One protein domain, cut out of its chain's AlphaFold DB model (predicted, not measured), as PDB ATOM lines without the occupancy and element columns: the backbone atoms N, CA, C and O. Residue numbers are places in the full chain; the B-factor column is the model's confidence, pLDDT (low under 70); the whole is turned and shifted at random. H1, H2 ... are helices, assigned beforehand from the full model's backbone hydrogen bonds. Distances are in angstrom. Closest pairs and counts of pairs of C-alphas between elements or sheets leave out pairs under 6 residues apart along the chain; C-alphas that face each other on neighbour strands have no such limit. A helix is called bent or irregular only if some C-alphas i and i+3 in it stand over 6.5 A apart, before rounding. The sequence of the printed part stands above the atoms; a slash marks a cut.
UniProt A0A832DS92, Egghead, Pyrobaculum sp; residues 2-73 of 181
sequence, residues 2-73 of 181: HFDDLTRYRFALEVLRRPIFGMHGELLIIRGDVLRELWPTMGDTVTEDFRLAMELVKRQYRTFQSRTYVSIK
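This is residues 2 to 73 of the 181 residues of the protein "Egghead" of Pyrobaculum sp (UniProt A0A832DS92). Two helices, H2 and H3, cross nearly at right angles and make one end of the domain, while a third helix, H1, lies by itself at the other end. Between the two ends the long loop of residues 16 to 31 passes through the middle, and after H3 the stretch of residues 59 to 73 runs back towards the H1 end. The printed part has 72 residues with three named helices in the order H1, H2, H3 and no named strand. The class is all helix, though the helices hold 35 of the 72 printed residues, under half. The whole is compact, with a radius of gyration of the C-alphas of 12.2 A and spans of 33 by 29 by 19 A.

Find C-alpha 2 at (-10.567, 36.372, 42.707), where H1 begins; this helix, residues 2 to 15, runs 17.7 A to C-alpha 15 at (6.302, 32.854, 46.552). H1 is neither bent nor irregular, but only just: C-alphas 6 and 9 are 6.5 A apart. After residues 16 to 31 you reach H2, residues 32 to 41, which measures 15.0 A from first to last C-alpha. H2 is only just irregular: its C-alphas 37 and 40 are 6.9 A apart. Read on to H3, residues 48 to 58, which runs 15.2 A and ends at C-alpha 58, at (9.429, 20.068, 34.413).

Look first at H1, which touches no helix: it is apart from H2 and apart from H3. Then compare H2 with H3, which touch, with 4 pairs of C-alphas within 8 A. Their closest C-alphas are those of Leu 38 and Glu 55, 6.9 A apart. The two lines are about perpendicular, at 81 degrees, and the line of H2 is a rough one. Their centres are 11.1 A apart. In the backbone of H3 every O i to N i+4 pair is within hydrogen-bond range; in H1 this holds for 8 of 10 pairs and in H2 for 4 of 6.

The two C-alphas farthest apart are those of Phe 3 and Pro 40, 33.9 A, while those of His 2 and Lys 73, the first and last printed, are 14.4 A apart. The printed part has no cut. The link from H1 to H2 is long, with 16 residues, and that from H2 to H3 is short, with 6. In the B-factor column the mean pLDDT of the printed part is 85.8; look at residues 2 to 6 for the five values under 70.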
ATOM      1  N   HIS A   2     -11.449  35.380  42.051       57.72
ATOM      2  CA  HIS A   2     -10.567  36.372  42.707       57.72
ATOM      3  C   HIS A   2      -9.815  35.879  43.963       57.72
ATOM      4  O   HIS A   2      -8.633  36.162  44.128       57.72
ATOM      5  N   PHE A   3     -10.468  35.110  44.839       62.16
ATOM      6  CA  PHE A   3      -9.808  34.560  46.028       62.16
ATOM      7  C   PHE A   3      -8.769  33.473  45.696       62.16
ATOM      8  O   PHE A   3      -7.700  33.462  46.298       62.16
ATOM      9  N   ASP A   4      -9.047  32.602  44.721       65.12
ATOM     10  CA  ASP A   4      -8.114  31.557  44.257       65.12
ATOM     11  C   ASP A   4      -6.887  32.177  43.561       65.12
ATOM     12  O   ASP A   4      -5.756  31.736  43.759       65.12
ATOM     13  N   ASP A   5      -7.092  33.281  42.837       61.75
ATOM     14  CA  ASP A   5      -6.012  34.057  42.219       61.75
ATOM     15  C   ASP A   5      -5.102  34.704  43.272       61.75
ATOM     16  O   ASP A   5      -3.878  34.636  43.171       61.75
ATOM     17  N   LEU A   6      -5.694  35.298  44.316       62.97
ATOM     18  CA  LEU A   6      -4.965  35.984  45.388       62.97
ATOM     19  C   LEU A   6      -4.258  35.049  46.373       62.97
ATOM     20  O   LEU A   6      -3.346  35.499  47.073       62.97
ATOM     21  N   THR A   7      -4.689  33.791  46.459       75.44
ATOM     22  CA  THR A   7      -4.156  32.812  47.412       75.44
ATOM     23  C   THR A   7      -3.328  31.762  46.693       75.44
ATOM     24  O   THR A   7      -2.105  31.829  46.734       75.44
ATOM     25  N   ARG A   8      -3.972  30.823  45.996       80.06
ATOM     26  CA  ARG A   8      -3.330  29.658  45.387       80.06
ATOM     27  C   ARG A   8      -2.354  30.050  44.282       80.06
ATOM     28  O   ARG A   8      -1.188  29.656  44.336       80.06
ATOM     29  N   TYR A   9      -2.805  30.840  43.306       81.56
ATOM     30  CA  TYR A   9      -1.944  31.254  42.194       81.56
ATOM     31  C   TYR A   9      -0.865  32.227  42.646       81.56
ATOM     32  O   TYR A   9       0.297  32.016  42.311       81.56
ATOM     33  N   ARG A  10      -1.201  33.223  43.473       82.06
ATOM     34  CA  ARG A  10      -0.194  34.157  43.990       82.06
ATOM     35  C   ARG A  10       0.866  33.470  44.837       82.06
ATOM     36  O   ARG A  10       2.051  33.724  44.657       82.06
ATOM     37  N   PHE A  11       0.476  32.538  45.698       84.38
ATOM     38  CA  PHE A  11       1.438  31.744  46.451       84.38
ATOM     39  C   PHE A  11       2.341  30.918  45.523       84.38
ATOM     40  O   PHE A  11       3.563  30.954  45.653       84.38
ATOM     41  N   ALA A  12       1.774  30.217  44.541       85.69
ATOM     42  CA  ALA A  12       2.567  29.394  43.632       85.69
ATOM     43  C   ALA A  12       3.501  30.221  42.729       85.69
ATOM     44  O   ALA A  12       4.685  29.908  42.600       85.69
ATOM     45  N   LEU A  13       2.996  31.299  42.131       86.75
ATOM     46  CA  LEU A  13       3.714  32.087  41.131       86.75
ATOM     47  C   LEU A  13       4.635  33.147  41.743       86.75
ATOM     48  O   LEU A  13       5.713  33.378  41.210       86.75
ATOM     49  N   GLU A  14       4.258  33.789  42.850       86.94
ATOM     50  CA  GLU A  14       5.066  34.845  43.480       86.94
ATOM     51  C   GLU A  14       6.021  34.274  44.539       86.94
ATOM     52  O   GLU A  14       7.213  34.593  44.529       86.94
ATOM     53  N   VAL A  15       5.523  33.394  45.420       86.06
ATOM     54  CA  VAL A  15       6.302  32.854  46.552       86.06
ATOM     55  C   VAL A  15       7.121  31.640  46.128       86.06
ATOM     56  O   VAL A  15       8.346  31.653  46.237       86.06
ATOM     57  N   LEU A  16       6.472  30.597  45.598       88.00
ATOM     58  CA  LEU A  16       7.173  29.386  45.150       88.00
ATOM     59  C   LEU A  16       7.877  29.572  43.799       88.00
ATOM     60  O   LEU A  16       8.719  28.749  43.432       88.00
ATOM     61  N   ARG A  17       7.537  30.637  43.059       91.56
ATOM     62  CA  ARG A  17       8.039  30.947  41.710       91.56
ATOM     63  C   ARG A  17       7.890  29.786  40.729       91.56
ATOM     64  O   ARG A  17       8.698  29.635  39.811       91.56
ATOM     65  N   ARG A  18       6.869  28.948  40.915       91.75
ATOM     66  CA  ARG A  18       6.615  27.738  40.125       91.75
ATOM     67  C   ARG A  18       5.121  27.617  39.821       91.75
ATOM     68  O   ARG A  18       4.319  27.630  40.755       91.75
ATOM     69  N   PRO A  19       4.720  27.399  38.559       91.94
ATOM     70  CA  PRO A  19       3.312  27.337  38.184       91.94
ATOM     71  C   PRO A  19       2.712  25.943  38.437       91.94
ATOM     72  O   PRO A  19       2.190  25.287  37.540       91.94
ATOM     73  N   ILE A  20       2.796  25.464  39.684       89.81
ATOM     74  CA  ILE A  20       2.407  24.095  40.083       89.81
ATOM     75  C   ILE A  20       0.909  23.846  39.849       89.81
ATOM     76  O   ILE A  20       0.496  22.734  39.541       89.81
ATOM     77  N   PHE A  21       0.088  24.887  39.951       86.62
ATOM     78  CA  PHE A  21      -1.353  24.805  39.726       86.62
ATOM     79  C   PHE A  21      -1.782  25.150  38.294       86.62
ATOM     80  O   PHE A  21      -2.974  25.104  37.998       86.62
ATOM     81  N   GLY A  22      -0.830  25.481  37.418       88.19
ATOM     82  CA  GLY A  22      -1.080  26.096  36.118       88.19
ATOM     83  C   GLY A  22      -0.783  27.597  36.115       88.19
ATOM     84  O   GLY A  22      -0.295  28.161  37.098       88.19
ATOM     85  N   MET A  23      -1.090  28.237  34.991       88.25
ATOM     86  CA  MET A  23      -1.069  29.689  34.803       88.25
ATOM     87  C   MET A  23      -2.322  30.091  34.036       88.25
ATOM     88  O   MET A  23      -2.889  29.275  33.314       88.25
ATOM     89  N   HIS A  24      -2.733  31.347  34.174       85.50
ATOM     90  CA  HIS A  24      -3.755  31.909  33.299       85.50
ATOM     91  C   HIS A  24      -3.138  32.214  31.933       85.50
ATOM     92  O   HIS A  24      -2.063  32.808  31.873       85.50
ATOM     93  N   GLY A  25      -3.819  31.841  30.848       80.56
ATOM     94  CA  GLY A  25      -3.425  32.244  29.490       80.56
ATOM     95  C   GLY A  25      -3.629  33.738  29.195       80.56
ATOM     96  O   GLY A  25      -3.102  34.257  28.217       80.56
ATOM     97  N   GLU A  26      -4.371  34.446  30.047       82.69
ATOM     98  CA  GLU A  26      -4.646  35.876  29.906       82.69
ATOM     99  C   GLU A  26      -3.439  36.704  30.385       82.69
ATOM    100  O   GLU A  26      -2.975  36.533  31.513       82.69
ATOM    101  N   LEU A  27      -2.961  37.638  29.552       85.88
ATOM    102  CA  LEU A  27      -1.833  38.538  29.851       85.88
ATOM    103  C   LEU A  27      -0.530  37.808  30.262       85.88
ATOM    104  O   LEU A  27       0.151  38.191  31.217       85.88
ATOM    105  N   LEU A  28      -0.173  36.751  29.530       89.44
ATOM    106  CA  LEU A  28       1.055  35.990  29.749       89.44
ATOM    107  C   LEU A  28       2.256  36.646  29.051       89.44
ATOM    108  O   LEU A  28       2.203  36.977  27.869       89.44
ATOM    109  N   ILE A  29       3.367  36.791  29.779       90.81
ATOM    110  CA  ILE A  29       4.650  37.244  29.231       90.81
ATOM    111  C   ILE A  29       5.690  36.157  29.480       90.81
ATOM    112  O   ILE A  29       5.874  35.697  30.607       90.81
ATOM    113  N   ILE A  30       6.397  35.772  28.422       92.81
ATOM    114  CA  ILE A  30       7.465  34.776  28.457       92.81
ATOM    115  C   ILE A  30       8.670  35.298  27.681       92.81
ATOM    116  O   ILE A  30       8.530  36.007  26.684       92.81
ATOM    117  N   ARG A  31       9.875  34.955  28.138       94.25
ATOM    118  CA  ARG A  31      11.085  35.266  27.379       94.25
ATOM    119  C   ARG A  31      11.085  34.482  26.068       94.25
ATOM    120  O   ARG A  31      10.810  33.282  26.062       94.25
ATOM    121  N   GLY A  32      11.429  35.150  24.970       95.25
ATOM    122  CA  GLY A  32      11.372  34.546  23.639       95.25
ATOM    123  C   GLY A  32      12.282  33.327  23.468       95.25
ATOM    124  O   GLY A  32      11.923  32.399  22.753       95.25
ATOM    125  N   ASP A  33      13.432  33.293  24.140       95.81
ATOM    126  CA  ASP A  33      14.345  32.148  24.109       95.81
ATOM    127  C   ASP A  33      13.762  30.922  24.823       95.81
ATOM    128  O   ASP A  33      13.761  29.831  24.259       95.81
ATOM    129  N   VAL A  34      13.164  31.124  26.001       94.75
ATOM    130  CA  VAL A  34      12.448  30.068  26.730       94.75
ATOM    131  C   VAL A  34      11.270  29.556  25.900       94.75
ATOM    132  O   VAL A  34      11.092  28.350  25.763       94.75
ATOM    133  N   LEU A  35      10.482  30.447  25.289       94.00
ATOM    134  CA  LEU A  35       9.353  30.032  24.453       94.00
ATOM    135  C   LEU A  35       9.803  29.158  23.274       94.00
ATOM    136  O   LEU A  35       9.205  28.114  23.043       94.00
ATOM    137  N   ARG A  36      10.871  29.542  22.563       93.75
ATOM    138  CA  ARG A  36      11.406  28.752  21.438       93.75
ATOM    139  C   ARG A  36      11.854  27.354  21.855       93.75
ATOM    140  O   ARG A  36      11.704  26.421  21.074       93.75
ATOM    141  N   GLU A  37      12.391  27.207  23.060       94.19
ATOM    142  CA  GLU A  37      12.786  25.905  23.598       94.19
ATOM    143  C   GLU A  37      11.568  25.030  23.947       94.19
ATOM    144  O   GLU A  37      11.560  23.823  23.701       94.19
ATOM    145  N   LEU A  38      10.528  25.632  24.532       92.00
ATOM    146  CA  LEU A  38       9.357  24.908  25.031       92.00
ATOM    147  C   LEU A  38       8.354  24.559  23.933       92.00
ATOM    148  O   LEU A  38       7.790  23.462  23.957       92.00
ATOM    149  N   TRP A  39       8.133  25.475  22.987       89.88
ATOM    150  CA  TRP A  39       7.066  25.402  21.987       89.88
ATOM    151  C   TRP A  39       7.021  24.072  21.220       89.88
ATOM    152  O   TRP A  39       5.952  23.459  21.169       89.88
ATOM    153  N   PRO A  40       8.153  23.521  20.730       90.25
ATOM    154  CA  PRO A  40       8.145  22.246  20.009       90.25
ATOM    155  C   PRO A  40       7.662  21.054  20.851       90.25
ATOM    156  O   PRO A  40       7.265  20.030  20.307       90.25
ATOM    157  N   THR A  41       7.695  21.166  22.184       86.69
ATOM    158  CA  THR A  41       7.312  20.084  23.109       86.69
ATOM    159  C   THR A  41       5.854  20.139  23.567       86.69
ATOM    160  O   THR A  41       5.374  19.217  24.239       86.69
ATOM    161  N   MET A  42       5.130  21.198  23.196       84.31
ATOM    162  CA  MET A  42       3.748  21.402  23.623       84.31
ATOM    163  C   MET A  42       2.783  20.428  22.942       84.31
ATOM    164  O   MET A  42       1.976  19.813  23.645       84.31
ATOM    165  N   GLY A  43       2.947  20.211  21.631       81.06
ATOM    166  CA  GLY A  43       2.037  19.407  20.810       81.06
ATOM    167  C   GLY A  43       0.619  19.985  20.758       81.06
ATOM    168  O   GLY A  43       0.360  21.068  21.280       81.06
ATOM    169  N   ASP A  44      -0.311  19.241  20.162       79.31
ATOM    170  CA  ASP A  44      -1.713  19.657  20.099       79.31
ATOM    171  C   ASP A  44      -2.394  19.458  21.459       79.31
ATOM    172  O   ASP A  44      -2.537  18.337  21.955       79.31
ATOM    173  N   THR A  45      -2.830  20.557  22.072       76.75
ATOM    174  CA  THR A  45      -3.602  20.540  23.318       76.75
ATOM    175  C   THR A  45      -4.680  21.617  23.304       76.75
ATOM    176  O   THR A  45      -4.520  22.694  22.739       76.75
ATOM    177  N   VAL A  46      -5.806  21.320  23.953       77.06
ATOM    178  CA  VAL A  46      -6.901  22.280  24.159       77.06
ATOM    179  C   VAL A  46      -6.609  23.202  25.358       77.06
ATOM    180  O   VAL A  46      -7.253  24.236  25.513       77.06
ATOM    181  N   THR A  47      -5.637  22.838  26.201       83.19
ATOM    182  CA  THR A  47      -5.218  23.564  27.412       83.19
ATOM    183  C   THR A  47      -3.742  23.948  27.315       83.19
ATOM    184  O   THR A  47      -2.899  23.473  28.080       83.19
ATOM    185  N   GLU A  48      -3.428  24.773  26.315       86.50
ATOM    186  CA  GLU A  48      -2.073  25.233  25.986       86.50
ATOM    187  C   GLU A  48      -1.385  25.934  27.164       86.50
ATOM    188  O   GLU A  48      -0.254  25.606  27.513       86.50
ATOM    189  N   ASP A  49      -2.090  26.834  27.842       88.62
ATOM    190  CA  ASP A  49      -1.610  27.556  29.021       88.62
ATOM    191  C   ASP A  49      -1.178  26.615  30.159       88.62
ATOM    192  O   ASP A  49      -0.101  26.764  30.750       88.62
ATOM    193  N   PHE A  50      -1.985  25.591  30.432       89.56
ATOM    194  CA  PHE A  50      -1.672  24.575  31.425       89.56
ATOM    195  C   PHE A  50      -0.498  23.688  30.987       89.56
ATOM    196  O   PHE A  50       0.398  23.404  31.785       89.56
ATOM    197  N   ARG A  51      -0.453  23.282  29.713       89.69
ATOM    198  CA  ARG A  51       0.660  22.511  29.138       89.69
ATOM    199  C   ARG A  51       1.978  23.282  29.250       89.69
ATOM    200  O   ARG A  51       2.978  22.713  29.689       89.69
ATOM    201  N   LEU A  52       1.962  24.578  28.940       92.44
ATOM    202  CA  LEU A  52       3.110  25.471  29.081       92.44
ATOM    203  C   LEU A  52       3.581  25.525  30.537       92.44
ATOM    204  O   LEU A  52       4.770  25.366  30.811       92.44
ATOM    205  N   ALA A  53       2.651  25.683  31.482       91.81
ATOM    206  CA  ALA A  53       2.959  25.663  32.909       91.81
ATOM    207  C   ALA A  53       3.641  24.356  33.340       91.81
ATOM    208  O   ALA A  53       4.626  24.384  34.079       91.81
ATOM    209  N   MET A  54       3.167  23.207  32.860       93.19
ATOM    210  CA  MET A  54       3.764  21.917  33.209       93.19
ATOM    211  C   MET A  54       5.163  21.733  32.615       93.19
ATOM    212  O   MET A  54       6.057  21.241  33.307       93.19
ATOM    213  N   GLU A  55       5.397  22.171  31.375       93.00
ATOM    214  CA  GLU A  55       6.736  22.137  30.777       93.00
ATOM    215  C   GLU A  55       7.720  23.089  31.485       93.00
ATOM    216  O   GLU A  55       8.894  22.738  31.655       93.00
ATOM    217  N   LEU A  56       7.244  24.241  31.976       93.62
ATOM    218  CA  LEU A  56       8.025  25.146  32.830       93.62
ATOM    219  C   LEU A  56       8.388  24.490  34.169       93.62
ATOM    220  O   LEU A  56       9.544  24.559  34.585       93.62
ATOM    221  N   VAL A  57       7.434  23.818  34.827       92.62
ATOM    222  CA  VAL A  57       7.689  23.074  36.076       92.62
ATOM    223  C   VAL A  57       8.710  21.964  35.842       92.62
ATOM    224  O   VAL A  57       9.668  21.847  36.608       92.62
ATOM    225  N   LYS A  58       8.543  21.182  34.771       92.12
ATOM    226  CA  LYS A  58       9.429  20.068  34.413       92.12
ATOM    227  C   LYS A  58      10.876  20.517  34.205       92.12
ATOM    228  O   LYS A  58      11.789  19.826  34.641       92.12
ATOM    229  N   ARG A  59      11.083  21.679  33.577       93.00
ATOM    230  CA  ARG A  59      12.413  22.277  33.352       93.00
ATOM    231  C   ARG A  59      12.876  23.209  34.471       93.00
ATOM    232  O   ARG A  59      13.919  23.838  34.351       93.00
ATOM    233  N   GLN A  60      12.117  23.290  35.563       92.94
ATOM    234  CA  GLN A  60      12.440  24.101  36.739       92.94
ATOM    235  C   GLN A  60      12.601  25.603  36.443       92.94
ATOM    236  O   GLN A  60      13.293  26.319  37.174       92.94
ATOM    237  N   TYR A  61      11.918  26.099  35.408       94.81
ATOM    238  CA  TYR A  61      11.876  27.522  35.109       94.81
ATOM    239  C   TYR A  61      11.151  28.290  36.216       94.81
ATOM    240  O   TYR A  61      10.163  27.829  36.796       94.81
ATOM    241  N   ARG A  62      11.662  29.487  36.515       93.44
ATOM    242  CA  ARG A  62      11.071  30.380  37.513       93.44
ATOM    243  C   ARG A  62      10.011  31.259  36.868       93.44
ATOM    244  O   ARG A  62      10.208  31.780  35.775       93.44
ATOM    245  N   THR A  63       8.921  31.452  37.591       92.69
ATOM    246  CA  THR A  63       7.809  32.329  37.216       92.69
ATOM    247  C   THR A  63       7.657  33.449  38.237       92.69
ATOM    248  O   THR A  63       8.226  33.392  39.329       92.69
ATOM    249  N   PHE A  64       6.930  34.490  37.851       89.56
ATOM    250  CA  PHE A  64       6.490  35.556  38.740       89.56
ATOM    251  C   PHE A  64       5.090  35.998  38.316       89.56
ATOM    252  O   PHE A  64       4.689  35.786  37.172       89.56
ATOM    253  N   GLN A  65       4.357  36.625  39.231       87.25
ATOM    254  CA  GLN A  65       3.063  37.231  38.937       87.25
ATOM    255  C   GLN A  65       3.160  38.741  39.149       87.25
ATOM    256  O   GLN A  65       3.585  39.200  40.208       87.25
ATOM    257  N   SER A  66       2.782  39.523  38.138       84.81
ATOM    258  CA  SER A  66       2.668  40.974  38.271       84.81
ATOM    259  C   SER A  66       1.361  41.350  38.978       84.81
ATOM    260  O   SER A  66       0.358  40.636  38.904       84.81
ATOM    261  N   ARG A  67       1.350  42.497  39.666       82.06
ATOM    262  CA  ARG A  67       0.131  43.059  40.267       82.06
ATOM    263  C   ARG A  67      -0.710  43.732  39.187       82.06
ATOM    264  O   ARG A  67      -0.700  44.952  39.069       82.06
ATOM    265  N   THR A  68      -1.412  42.921  38.403       79.88
ATOM    266  CA  THR A  68      -2.226  43.403  37.283       79.88
ATOM    267  C   THR A  68      -3.674  42.965  37.431       79.88
ATOM    268  O   THR A  68      -3.961  41.856  37.879       79.88
ATOM    269  N   TYR A  69      -4.590  43.849  37.038       79.06
ATOM    270  CA  TYR A  69      -6.015  43.562  36.949       79.06
ATOM    271  C   TYR A  69      -6.389  43.400  35.481       79.06
ATOM    272  O   TYR A  69      -6.157  44.302  34.679       79.06
ATOM    273  N   VAL A  70      -6.965  42.250  35.138       78.56
ATOM    274  CA  VAL A  70      -7.416  41.945  33.778       78.56
ATOM    275  C   VAL A  70      -8.923  41.738  33.807       78.56
ATOM    276  O   VAL A  70      -9.439  40.979  34.629       78.56
ATOM    277  N   SER A  71      -9.630  42.431  32.916       79.56
ATOM    278  CA  SER A  71     -11.057  42.209  32.696       79.56
ATOM    279  C   SER A  71     -11.226  41.109  31.655       79.56
ATOM    280  O   SER A  71     -10.806  41.266  30.512       79.56
ATOM    281  N   ILE A  72     -11.818  39.988  32.058       78.06
ATOM    282  CA  ILE A  72     -12.041  38.832  31.186       78.06
ATOM    283  C   ILE A  72     -13.534  38.759  30.882       78.06
ATOM    284  O   ILE A  72     -14.352  38.736  31.804       78.06
ATOM    285  N   LYS A  73     -13.899  38.661  29.598       80.31
ATOM    286  CA  LYS A  73     -15.296  38.431  29.209       80.31
ATOM    287  C   LYS A  73     -15.787  37.078  29.733       80.31
ATOM    288  O   LYS A  73     -15.165  36.030  29.487       80.31
TER     289      LYS A  73